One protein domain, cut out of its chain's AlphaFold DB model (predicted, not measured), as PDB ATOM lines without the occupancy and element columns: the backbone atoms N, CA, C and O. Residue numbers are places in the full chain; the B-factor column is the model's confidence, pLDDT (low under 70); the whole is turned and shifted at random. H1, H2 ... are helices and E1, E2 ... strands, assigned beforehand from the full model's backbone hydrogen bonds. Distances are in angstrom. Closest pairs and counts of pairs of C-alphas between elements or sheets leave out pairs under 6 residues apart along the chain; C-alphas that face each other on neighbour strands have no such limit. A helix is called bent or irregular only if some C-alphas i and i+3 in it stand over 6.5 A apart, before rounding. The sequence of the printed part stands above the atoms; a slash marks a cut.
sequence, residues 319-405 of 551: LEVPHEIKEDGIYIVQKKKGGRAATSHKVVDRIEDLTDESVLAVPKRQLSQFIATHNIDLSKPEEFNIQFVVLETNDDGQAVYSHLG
ATOM      1  N   LEU A 319     116.679  88.022  78.312       90.00
ATOM      2  CA  LEU A 319     116.235  86.862  77.556       90.00
ATOM      3  C   LEU A 319     117.442  86.286  76.828       90.00
ATOM      4  O   LEU A 319     117.921  86.897  75.871       90.00
ATOM      5  N   GLU A 320     117.892  85.120  77.271       91.50
ATOM      6  CA  GLU A 320     118.998  84.404  76.643       91.50
ATOM      7  C   GLU A 320     118.708  84.125  75.169       91.50
ATOM      8  O   GLU A 320     117.582  83.783  74.777       91.50
ATOM      9  N   VAL A 321     119.743  84.273  74.348       90.75
ATOM     10  CA  VAL A 321     119.686  84.004  72.917       90.75
ATOM     11  C   VAL A 321     120.681  82.926  72.516       90.75
ATOM     12  O   VAL A 321     121.804  82.891  73.021       90.75
ATOM     13  N   PRO A 322     120.288  82.032  71.590       90.75
ATOM     14  CA  PRO A 322     121.209  81.032  71.091       90.75
ATOM     15  C   PRO A 322     122.297  81.710  70.258       90.75
ATOM     16  O   PRO A 322     122.035  82.648  69.498       90.75
ATOM     17  N   HIS A 323     123.516  81.205  70.396       91.44
ATOM     18  CA  HIS A 323     124.681  81.674  69.666       91.44
ATOM     19  C   HIS A 323     125.451  80.491  69.076       91.44
ATOM     20  O   HIS A 323     125.363  79.366  69.569       91.44
ATOM     21  N   GLU A 324     126.188  80.754  68.004       91.44
ATOM     22  CA  GLU A 324     127.053  79.798  67.318       91.44
ATOM     23  C   GLU A 324     128.475  80.352  67.260       91.44
ATOM     24  O   GLU A 324     128.679  81.542  67.017       91.44
ATOM     25  N   ILE A 325     129.463  79.483  67.463       90.25
ATOM     26  CA  ILE A 325     130.882  79.818  67.319       90.25
ATOM     27  C   ILE A 325     131.324  79.356  65.928       90.25
ATOM     28  O   ILE A 325     131.193  78.176  65.600       90.25
ATOM     29  N   LYS A 326     131.827  80.284  65.112       91.25
ATOM     30  CA  LYS A 326     132.391  80.035  63.777       91.25
ATOM     31  C   LYS A 326     133.877  80.405  63.760       91.25
ATOM     32  O   LYS A 326     134.365  81.037  64.695       91.25
ATOM     33  N   GLU A 327     134.595  80.026  62.699       87.19
ATOM     34  CA  GLU A 327     136.041  80.293  62.557       87.19
ATOM     35  C   GLU A 327     136.399  81.779  62.699       87.19
ATOM     36  O   GLU A 327     137.474  82.113  63.188       87.19
ATOM     37  N   ASP A 328     135.492  82.673  62.303       88.81
ATOM     38  CA  ASP A 328     135.717  84.113  62.272       88.81
ATOM     39  C   ASP A 328     135.042  84.881  63.426       88.81
ATOM     40  O   ASP A 328     135.109  86.113  63.446       88.81
ATOM     41  N   GLY A 329     134.390  84.194  64.374       89.69
ATOM     42  CA  GLY A 329     133.799  84.815  65.564       89.69
ATOM     43  C   GLY A 329     132.505  84.171  66.062       89.69
ATOM     44  O   GLY A 329     132.093  83.092  65.633       89.69
ATOM     45  N   ILE A 330     131.853  84.856  67.002       92.19
ATOM     46  CA  ILE A 330     130.591  84.426  67.618       92.19
ATOM     47  C   ILE A 330     129.425  85.082  66.882       92.19
ATOM     48  O   ILE A 330     129.489  86.258  66.536       92.19
ATOM     49  N   TYR A 331     128.349  84.335  66.664       92.69
ATOM     50  CA  TYR A 331     127.148  84.808  65.983       92.69
ATOM     51  C   TYR A 331     125.913  84.583  66.845       92.69
ATOM     52  O   TYR A 331     125.659  83.463  67.282       92.69
ATOM     53  N   ILE A 332     125.101  85.621  67.038       90.69
ATOM     54  CA  ILE A 332     123.772  85.492  67.644       90.69
ATOM     55  C   ILE A 332     122.795  85.018  66.578       90.69
ATOM     56  O   ILE A 332     122.667  85.659  65.535       90.69
ATOM     57  N   VAL A 333     122.083  83.924  66.845       86.62
ATOM     58  CA  VAL A 333     121.161  83.309  65.884       86.62
ATOM     59  C   VAL A 333     119.722  83.547  66.313       86.62
ATOM     60  O   VAL A 333     119.287  83.124  67.381       86.62
ATOM     61  N   GLN A 334     118.924  84.167  65.450       78.38
ATOM     62  CA  GLN A 334     117.483  84.258  65.649       78.38
ATOM     63  C   GLN A 334     116.775  83.240  64.759       78.38
ATOM     64  O   GLN A 334     116.738  83.348  63.534       78.38
ATOM     65  N   LYS A 335     116.189  82.217  65.393       71.44
ATOM     66  CA  LYS A 335     115.428  81.179  64.685       71.44
ATOM     67  C   LYS A 335     114.155  81.760  64.064       71.44
ATOM     68  O   LYS A 335     113.478  82.601  64.657       71.44
ATOM     69  N   LYS A 336     113.778  81.219  62.902       68.25
ATOM     70  CA  LYS A 336     112.529  81.537  62.197       68.25
ATOM     71  C   LYS A 336     111.327  81.398  63.143       68.25
ATOM     72  O   LYS A 336     111.038  80.303  63.623       68.25
ATOM     73  N   LYS A 337     110.584  82.483  63.372       63.34
ATOM     74  CA  LYS A 337     109.358  82.471  64.188       63.34
ATOM     75  C   LYS A 337     108.304  83.395  63.583       63.34
ATOM     76  O   LYS A 337     108.589  84.545  63.265       63.34
ATOM     77  N   GLY A 338     107.080  82.888  63.413       54.94
ATOM     78  CA  GLY A 338     105.917  83.710  63.047       54.94
ATOM     79  C   GLY A 338     106.033  84.471  61.720       54.94
ATOM     80  O   GLY A 338     105.530  85.583  61.627       54.94
ATOM     81  N   GLY A 339     106.702  83.904  60.711       55.09
ATOM     82  CA  GLY A 339     106.859  84.519  59.384       55.09
ATOM     83  C   GLY A 339     108.122  85.368  59.193       55.09
ATOM     84  O   GLY A 339     108.404  85.748  58.063       55.09
ATOM     85  N   ARG A 340     108.917  85.613  60.243       64.06
ATOM     86  CA  ARG A 340     110.215  86.307  60.131       64.06
ATOM     87  C   ARG A 340     111.292  85.385  59.579       64.06
ATOM     88  O   ARG A 340     111.299  84.210  59.942       64.06
ATOM     89  N   ALA A 341     112.181  85.906  58.733       68.06
ATOM     90  CA  ALA A 341     113.370  85.189  58.277       68.06
ATOM     91  C   ALA A 341     114.299  84.875  59.460       68.06
ATOM     92  O   ALA A 341     114.267  85.567  60.476       68.06
ATOM     93  N   ALA A 342     115.087  83.806  59.342       77.75
ATOM     94  CA  ALA A 342     116.170  83.575  60.287       77.75
ATOM     95  C   ALA A 342     117.266  84.613  60.030       77.75
ATOM     96  O   ALA A 342     117.588  84.871  58.870       77.75
ATOM     97  N   THR A 343     117.816  85.194  61.091       80.94
ATOM     98  CA  THR A 343     118.930  86.144  61.000       80.94
ATOM     99  C   THR A 343     120.084  85.680  61.876       80.94
ATOM    100  O   THR A 343     119.886  84.971  62.868       80.94
ATOM    101  N   SER A 344     121.298  86.062  61.488       86.56
ATOM    102  CA  SER A 344     122.506  85.852  62.277       86.56
ATOM    103  C   SER A 344     123.316  87.134  62.302       86.56
ATOM    104  O   SER A 344     123.613  87.661  61.234       86.56
ATOM    105  N   HIS A 345     123.688  87.597  63.493       90.31
ATOM    106  CA  HIS A 345     124.465  88.823  63.666       90.31
ATOM    107  C   HIS A 345     125.800  88.496  64.325       90.31
ATOM    108  O   HIS A 345     125.820  87.803  65.348       90.31
ATOM    109  N   LYS A 346     126.905  88.970  63.744       92.56
ATOM    110  CA  LYS A 346     128.246  88.773  64.305       92.56
ATOM    111  C   LYS A 346     128.396  89.581  65.591       92.56
ATOM    112  O   LYS A 346     128.042  90.753  65.624       92.56
ATOM    113  N   VAL A 347     128.914  88.975  66.646       93.38
ATOM    114  CA  VAL A 347     129.198  89.670  67.902       93.38
ATOM    115  C   VAL A 347     130.499  90.454  67.759       93.38
ATOM    116  O   VAL A 347     131.512  89.895  67.335       93.38
ATOM    117  N   VAL A 348     130.462  91.733  68.123       93.56
ATOM    118  CA  VAL A 348     131.629  92.627  68.180       93.56
ATOM    119  C   VAL A 348     131.764  93.226  69.575       93.56
ATOM    120  O   VAL A 348     130.762  93.429  70.257       93.56
ATOM    121  N   ASP A 349     132.988  93.526  70.006       90.06
ATOM    122  CA  ASP A 349     133.257  94.053  71.358       90.06
ATOM    123  C   ASP A 349     133.367  95.584  71.398       90.06
ATOM    124  O   ASP A 349     133.372  96.190  72.471       90.06
ATOM    125  N   ARG A 350     133.489  96.222  70.231       87.38
ATOM    126  CA  ARG A 350     133.723  97.659  70.083       87.38
ATOM    127  C   ARG A 350     132.655  98.289  69.208       87.38
ATOM    128  O   ARG A 350     132.228  97.701  68.219       87.38
ATOM    129  N   ILE A 351     132.228  99.493  69.580       85.81
ATOM    130  CA  ILE A 351     131.165 100.203  68.861       85.81
ATOM    131  C   ILE A 351     131.623 100.637  67.464       85.81
ATOM    132  O   ILE A 351     130.808 100.713  66.552       85.81
ATOM    133  N   GLU A 352     132.925 100.865  67.280       88.06
ATOM    134  CA  GLU A 352     133.531 101.218  65.995       88.06
ATOM    135  C   GLU A 352     133.460 100.073  64.973       88.06
ATOM    136  O   GLU A 352     133.497 100.325  63.771       88.06
ATOM    137  N   ASP A 353     133.315  98.832  65.448       87.62
ATOM    138  CA  ASP A 353     133.209  97.624  64.623       87.62
ATOM    139  C   ASP A 353     131.739  97.256  64.311       87.62
ATOM    140  O   ASP A 353     131.455  96.213  63.709       87.62
ATOM    141  N   LEU A 354     130.780  98.085  64.742       88.44
ATOM    142  CA  LEU A 354     129.355  97.838  64.547       88.44
ATOM    143  C   LEU A 354     128.938  98.092  63.087       88.44
ATOM    144  O   LEU A 354     129.231  99.131  62.500       88.44
ATOM    145  N   THR A 355     128.205  97.144  62.514       87.62
ATOM    146  CA  THR A 355     127.633  97.174  61.165       87.62
ATOM    147  C   THR A 355     126.183  96.696  61.223       87.62
ATOM    148  O   THR A 355     125.730  96.181  62.245       87.62
ATOM    149  N   ASP A 356     125.447  96.803  60.115       83.69
ATOM    150  CA  ASP A 356     124.059  96.316  60.036       83.69
ATOM    151  C   ASP A 356     123.931  94.792  60.266       83.69
ATOM    152  O   ASP A 356     122.864  94.289  60.632       83.69
ATOM    153  N   GLU A 357     125.026  94.050  60.080       85.06
ATOM    154  CA  GLU A 357     125.107  92.596  60.255       85.06
ATOM    155  C   GLU A 357     125.802  92.186  61.566       85.06
ATOM    156  O   GLU A 357     126.063  90.999  61.788       85.06
ATOM    157  N   SER A 358     126.094  93.137  62.460       90.75
ATOM    158  CA  SER A 358     126.737  92.863  63.745       90.75
ATOM    159  C   SER A 358     125.952  93.397  64.944       90.75
ATOM    160  O   SER A 358     124.977  94.136  64.825       90.75
ATOM    161  N   VAL A 359     126.326  92.918  66.129       92.25
ATOM    162  CA  VAL A 359     125.710  93.264  67.407       92.25
ATOM    163  C   VAL A 359     126.798  93.455  68.455       92.25
ATOM    164  O   VAL A 359     127.687  92.616  68.603       92.25
ATOM    165  N   LEU A 360     126.730  94.557  69.196       94.06
ATOM    166  CA  LEU A 360     127.706  94.882  70.230       94.06
ATOM    167  C   LEU A 360     127.497  94.007  71.475       94.06
ATOM    168  O   LEU A 360     126.397  93.966  72.026       94.06
ATOM    169  N   ALA A 361     128.544  93.342  71.957       94.50
ATOM    170  CA  ALA A 361     128.545  92.705  73.267       94.50
ATOM    171  C   ALA A 361     128.802  93.745  74.361       94.50
ATOM    172  O   ALA A 361     129.864  94.357  74.427       94.50
ATOM    173  N   VAL A 362     127.834  93.915  75.257       93.75
ATOM    174  CA  VAL A 362     127.947  94.806  76.415       93.75
ATOM    175  C   VAL A 362     127.980  93.952  77.682       93.75
ATOM    176  O   VAL A 362     126.987  93.283  77.986       93.75
ATOM    177  N   PRO A 363     129.081  93.950  78.456       92.75
ATOM    178  CA  PRO A 363     129.128  93.243  79.731       92.75
ATOM    179  C   PRO A 363     128.016  93.730  80.662       92.75
ATOM    180  O   PRO A 363     127.837  94.936  80.827       92.75
ATOM    181  N   LYS A 364     127.298  92.818  81.330       89.12
ATOM    182  CA  LYS A 364     126.174  93.189  82.215       89.12
ATOM    183  C   LYS A 364     126.528  94.257  83.252       89.12
ATOM    184  O   LYS A 364     125.732  95.164  83.470       89.12
ATOM    185  N   ARG A 365     127.737  94.197  83.821       87.00
ATOM    186  CA  ARG A 365     128.241  95.185  84.796       87.00
ATOM    187  C   ARG A 365     128.386  96.600  84.225       87.00
ATOM    188  O   ARG A 365     128.362  97.580  84.957       87.00
ATOM    189  N   GLN A 366     128.559  96.713  82.911       88.25
ATOM    190  CA  GLN A 366     128.722  97.980  82.196       88.25
ATOM    191  C   GLN A 366     127.442  98.424  81.481       88.25
ATOM    192  O   GLN A 366     127.391  99.549  80.992       88.25
ATOM    193  N   LEU A 367     126.404  97.580  81.436       85.75
ATOM    194  CA  LEU A 367     125.152  97.844  80.720       85.75
ATOM    195  C   LEU A 367     124.553  99.202  81.087       85.75
ATOM    196  O   LEU A 367     124.108  99.959  80.229       85.75
ATOM    197  N   SER A 368     124.589  99.527  82.369       78.50
ATOM    198  CA  SER A 368     124.048 100.767  82.894       78.50
ATOM    199  C   SER A 368     124.779 102.006  82.426       78.50
ATOM    200  O   SER A 368     124.166 102.965  81.958       78.50
ATOM    201  N   GLN A 369     126.104 101.963  82.536       80.56
ATOM    202  CA  GLN A 369     126.966 103.032  82.073       80.56
ATOM    203  C   GLN A 369     126.837 103.187  80.557       80.56
ATOM    204  O   GLN A 369     126.759 104.307  80.064       80.56
ATOM    205  N   PHE A 370     126.754 102.073  79.831       84.75
ATOM    206  CA  PHE A 370     126.560 102.048  78.389       84.75
ATOM    207  C   PHE A 370     125.259 102.742  77.966       84.75
ATOM    208  O   PHE A 370     125.309 103.646  77.133       84.75
ATOM    209  N   ILE A 371     124.126 102.387  78.581       82.31
ATOM    210  CA  ILE A 371     122.818 103.014  78.327       82.31
ATOM    211  C   ILE A 371     122.872 104.523  78.589       82.31
ATOM    212  O   ILE A 371     122.412 105.297  77.752       82.31
ATOM    213  N   ALA A 372     123.464 104.947  79.710       75.38
ATOM    214  CA  ALA A 372     123.569 106.362  80.070       75.38
ATOM    215  C   ALA A 372     124.483 107.146  79.112       75.38
ATOM    216  O   ALA A 372     124.123 108.222  78.646       75.38
ATOM    217  N   THR A 373     125.650 106.587  78.779       78.94
ATOM    218  CA  THR A 373     126.666 107.247  77.936       78.94
ATOM    219  C   THR A 373     126.160 107.458  76.512       78.94
ATOM    220  O   THR A 373     126.464 108.474  75.895       78.94
ATOM    221  N   HIS A 374     125.359 106.520  76.006       81.38
ATOM    222  CA  HIS A 374     124.797 106.571  74.657       81.38
ATOM    223  C   HIS A 374     123.365 107.121  74.623       81.38
ATOM    224  O   HIS A 374     122.730 107.072  73.573       81.38
ATOM    225  N   ASN A 375     122.852 107.635  75.751       73.44
ATOM    226  CA  ASN A 375     121.508 108.202  75.879       73.44
ATOM    227  C   ASN A 375     120.399 107.283  75.316       73.44
ATOM    228  O   ASN A 375     119.528 107.711  74.560       73.44
ATOM    229  N   ILE A 376     120.463 105.988  75.645       81.25
ATOM    230  CA  ILE A 376     119.549 104.969  75.111       81.25
ATOM    231  C   ILE A 376     118.225 104.994  75.887       81.25
ATOM    232  O   ILE A 376     118.149 104.529  77.027       81.25
ATOM    233  N   ASP A 377     117.144 105.451  75.251       79.75
ATOM    234  CA  ASP A 377     115.801 105.377  75.836       79.75
ATOM    235  C   ASP A 377     115.152 104.008  75.582       79.75
ATOM    236  O   ASP A 377     114.547 103.748  74.544       79.75
ATOM    237  N   LEU A 378     115.179 103.135  76.591       84.81
ATOM    238  CA  LEU A 378     114.538 101.815  76.535       84.81
ATOM    239  C   LEU A 378     113.009 101.855  76.304       84.81
ATOM    240  O   LEU A 378     112.405 100.806  76.067       84.81
ATOM    241  N   SER A 379     112.350 103.016  76.412       83.81
ATOM    242  CA  SER A 379     110.942 103.186  76.031       83.81
ATOM    243  C   SER A 379     110.722 103.417  74.537       83.81
ATOM    244  O   SER A 379     109.596 103.224  74.071       83.81
ATOM    245  N   LYS A 380     111.781 103.762  73.800       85.38
ATOM    246  CA  LYS A 380     111.743 104.115  72.382       85.38
ATOM    247  C   LYS A 380     112.872 103.445  71.580       85.38
ATOM    248  O   LYS A 380     113.734 104.121  71.018       85.38
ATOM    249  N   PRO A 381     112.902 102.103  71.520       85.25
ATOM    250  CA  PRO A 381     113.899 101.365  70.745       85.25
ATOM    251  C   PRO A 381     113.911 101.651  69.245       85.25
ATOM    252  O   PRO A 381     114.856 101.269  68.567       85.25
ATOM    253  N   GLU A 382     112.886 102.310  68.718       83.50
ATOM    254  CA  GLU A 382     112.848 102.819  67.354       83.50
ATOM    255  C   GLU A 382     113.714 104.074  67.120       83.50
ATOM    256  O   GLU A 382     113.976 104.397  65.965       83.50
ATOM    257  N   GLU A 383     114.151 104.783  68.170       80.88
ATOM    258  CA  GLU A 383     114.901 106.048  68.051       80.88
ATOM    259  C   GLU A 383     116.433 105.874  68.101       80.88
ATOM    260  O   GLU A 383     117.157 106.817  67.781       80.88
ATOM    261  N   PHE A 384     116.959 104.694  68.460       76.38
ATOM    262  CA  PHE A 384     118.407 104.448  68.529       76.38
ATOM    263  C   PHE A 384     118.847 103.241  67.692       76.38
ATOM    264  O   PHE A 384     118.245 102.172  67.730       76.38
ATOM    265  N   ASN A 385     119.957 103.396  66.963       72.12
ATOM    266  CA  ASN A 385     120.442 102.405  65.990       72.12
ATOM    267  C   ASN A 385     121.486 101.422  66.544       72.12
ATOM    268  O   ASN A 385     122.056 100.638  65.787       72.12
ATOM    269  N   ILE A 386     121.768 101.444  67.848       83.19
ATOM    270  CA  ILE A 386     122.799 100.578  68.423       83.19
ATOM    271  C   ILE A 386     122.189  99.221  68.780       83.19
ATOM    272  O   ILE A 386     121.481  99.082  69.779       83.19
ATOM    273  N   GLN A 387     122.480  98.204  67.967       86.12
ATOM    274  CA  GLN A 387     122.141  96.822  68.293       86.12
ATOM    275  C   GLN A 387     123.161  96.261  69.281       86.12
ATOM    276  O   GLN A 387     124.351  96.190  68.981       86.12
ATOM    277  N   PHE A 388     122.693  95.816  70.446       91.25
ATOM    278  CA  PHE A 388     123.553  95.194  71.446       91.25
ATOM    279  C   PHE A 388     122.916  93.961  72.098       91.25
ATOM    280  O   PHE A 388     121.692  93.778  72.129       91.25
ATOM    281  N   VAL A 389     123.782  93.112  72.643       93.44
ATOM    282  CA  VAL A 389     123.462  91.973  73.503       93.44
ATOM    283  C   VAL A 389     124.214  92.114  74.817       93.44
ATOM    284  O   VAL A 389     125.318  92.647  74.874       93.44
ATOM    285  N   VAL A 390     123.600  91.640  75.890       93.12
ATOM    286  CA  VAL A 390     124.185  91.622  77.224       93.12
ATOM    287  C   VAL A 390     125.003  90.348  77.372       93.12
ATOM    288  O   VAL A 390     124.469  89.257  77.175       93.12
ATOM    289  N   LEU A 391     126.281  90.503  77.709       94.12
ATOM    290  CA  LEU A 391     127.206  89.406  77.968       94.12
ATOM    291  C   LEU A 391     127.289  89.126  79.473       94.12
ATOM    292  O   LEU A 391     127.584  90.019  80.276       94.12
ATOM    293  N   GLU A 392     127.058  87.868  79.831       93.62
ATOM    294  CA  GLU A 392     127.212  87.308  81.172       93.62
ATOM    295  C   GLU A 392     128.089  86.052  81.138       93.62
ATOM    296  O   GLU A 392     128.310  85.454  80.087       93.62
ATOM    297  N   THR A 393     128.580  85.639  82.303       90.44
ATOM    298  CA  THR A 393     129.228  84.338  82.495       90.44
ATOM    299  C   THR A 393     128.342  83.517  83.422       90.44
ATOM    300  O   THR A 393     127.983  84.010  84.492       90.44
ATOM    301  N   ASN A 394     127.949  82.313  83.005       88.12
ATOM    302  CA  ASN A 394     127.160  81.415  83.850       88.12
ATOM    303  C   ASN A 394     128.028  80.730  84.922       88.12
ATOM    304  O   ASN A 394     129.252  80.876  84.937       88.12
ATOM    305  N   ASP A 395     127.387  79.962  85.805       84.31
ATOM    306  CA  ASP A 395     128.052  79.249  86.907       84.31
ATOM    307  C   ASP A 395     129.116  78.244  86.418       84.31
ATOM    308  O   ASP A 395     130.085  77.972  87.126       84.31
ATOM    309  N   ASP A 396     128.982  77.753  85.181       86.31
ATOM    310  CA  ASP A 396     129.922  76.838  84.522       86.31
ATOM    311  C   ASP A 396     131.087  77.562  83.810       86.31
ATOM    312  O   ASP A 396     131.907  76.929  83.143       86.31
ATOM    313  N   GLY A 397     131.174  78.894  83.912       85.88
ATOM    314  CA  GLY A 397     132.224  79.697  83.279       85.88
ATOM    315  C   GLY A 397     132.022  79.964  81.782       85.88
ATOM    316  O   GLY A 397     132.930  80.469  81.123       85.88
ATOM    317  N   GLN A 398     130.854  79.641  81.224       87.19
ATOM    318  CA  GLN A 398     130.523  79.839  79.811       87.19
ATOM    319  C   GLN A 398     129.885  81.209  79.562       87.19
ATOM    320  O   GLN A 398     129.124  81.724  80.385       87.19
ATOM    321  N   ALA A 399     130.176  81.790  78.397       89.69
ATOM    322  CA  ALA A 399     129.574  83.041  77.952       89.69
ATOM    323  C   ALA A 399     128.088  82.847  77.608       89.69
ATOM    324  O   ALA A 399     127.722  81.990  76.802       89.69
ATOM    325  N   VAL A 400     127.238  83.686  78.192       93.25
ATOM    326  CA  VAL A 400     125.804  83.757  77.914       93.25
ATOM    327  C   VAL A 400     125.497  85.116  77.308       93.25
ATOM    328  O   VAL A 400     125.854  86.155  77.860       93.25
ATOM    329  N   TYR A 401     124.807  85.098  76.172       94.31
ATOM    330  CA  TYR A 401     124.352  86.294  75.481       94.31
ATOM    331  C   TYR A 401     122.849  86.444  75.661       94.31
ATOM    332  O   TYR A 401     122.093  85.497  75.440       94.31
ATOM    333  N   SER A 402     122.410  87.646  76.022       93.62
ATOM    334  CA  SER A 402     121.006  87.944  76.290       93.62
ATOM    335  C   SER A 402     120.549  89.228  75.615       93.62
ATOM    336  O   SER A 402     121.258  90.227  75.584       93.62
ATOM    337  N   HIS A 403     119.312  89.258  75.133       91.69
ATOM    338  CA  HIS A 403     118.642  90.510  74.799       91.69
ATOM    339  C   HIS A 403     117.888  91.069  76.005       91.69
ATOM    340  O   HIS A 403     117.444  90.327  76.881       91.69
ATOM    341  N   LEU A 404     117.617  92.375  75.985       90.69
ATOM    342  CA  LEU A 404     116.600  92.946  76.862       90.69
ATOM    343  C   LEU A 404     115.220  92.330  76.563       90.69
ATOM    344  O   LEU A 404     114.850  92.060  75.416       90.69
ATOM    345  N   GLY A 405     114.441  92.086  77.605       89.81
ATOM    346  CA  GLY A 405     113.089  91.557  77.518       89.81
ATOM    347  C   GLY A 405     112.115  92.537  76.859       89.81
ATOM    348  O   GLY A 405     112.341  93.743  76.835       89.81
TER     349      GLY A 405
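This is residues 319 to 405 of the 551 residues of the protein "DNA phosphorothioation system sulfurtransferase DndC" of Exiguobacterium sp. AM39-5BH (UniProt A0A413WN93). One six-stranded sheet is curled like part of a barrel and folded back on itself, E1 E2 E3 facing E5 E6, with E4 as the hinge; helix H1 packs on it at E4 and E5. The loop residues 336 to 341 stick out. The 87 printed residues run E1 E2 E3 E4 H1 E5 E6, class mixed; the mixed sheet has the order E1 E2 E3 E4 E5 E6. The whole is compact, with a radius of gyration of the C-alphas of 13.2 A and spans of 35 by 32 by 25 A.

E1, residues 323 to 326, begins at C-alpha 323 (124.681, 81.674, 69.666) and is 9.8 A long. E2 is residues 329 to 334, 16.3 A; E3 343 to 348, 16.0 A; E4 358 to 363, 16.2 A. H1, residues 364 to 373, is 14.7 A long and irregular: C-alphas 365 and 368 are 7.2 A apart. E5 is residues 388 to 393, 16.5 A; E6, residues 399 to 404, 16.4 A, ends at C-alpha 404 (116.600, 92.946, 76.862).

E1 E2 E3 form a meander, each strand the antiparallel neighbour of the one before, with N 324 and O 331 at 2.9 A and N 332 and O 345 at 2.9 A. E3 and E4 are parallel, N 359 and O 346 at 2.8 A. E4, H1 and E5 form a strand-helix-strand unit, two parallel neighbour strands with a helix between, its crossover right-handed; N 389 and O 360 are 2.8 A apart. Hairpin E5 and E6 has N 390 and O 402 at 2.8 A. Residues 319 to 320 pair antiparallel with 402 to 403 of E6. H1 is on the sheet, over E4, at a height of 7.4 A; its closest C-alpha pair with E5 is Lys 364 and Val 390, 5.6 A. In H1, 4 of 6 O i to N i+4 pairs are within hydrogen-bond range.

The C-alphas farthest apart, Glu 383 and Asp 396, are 36.7 A apart. The printed part has no cut. The link from H1 to E5, residues 374 to 387, is long. Residues 336 to 341 have pLDDT under 70.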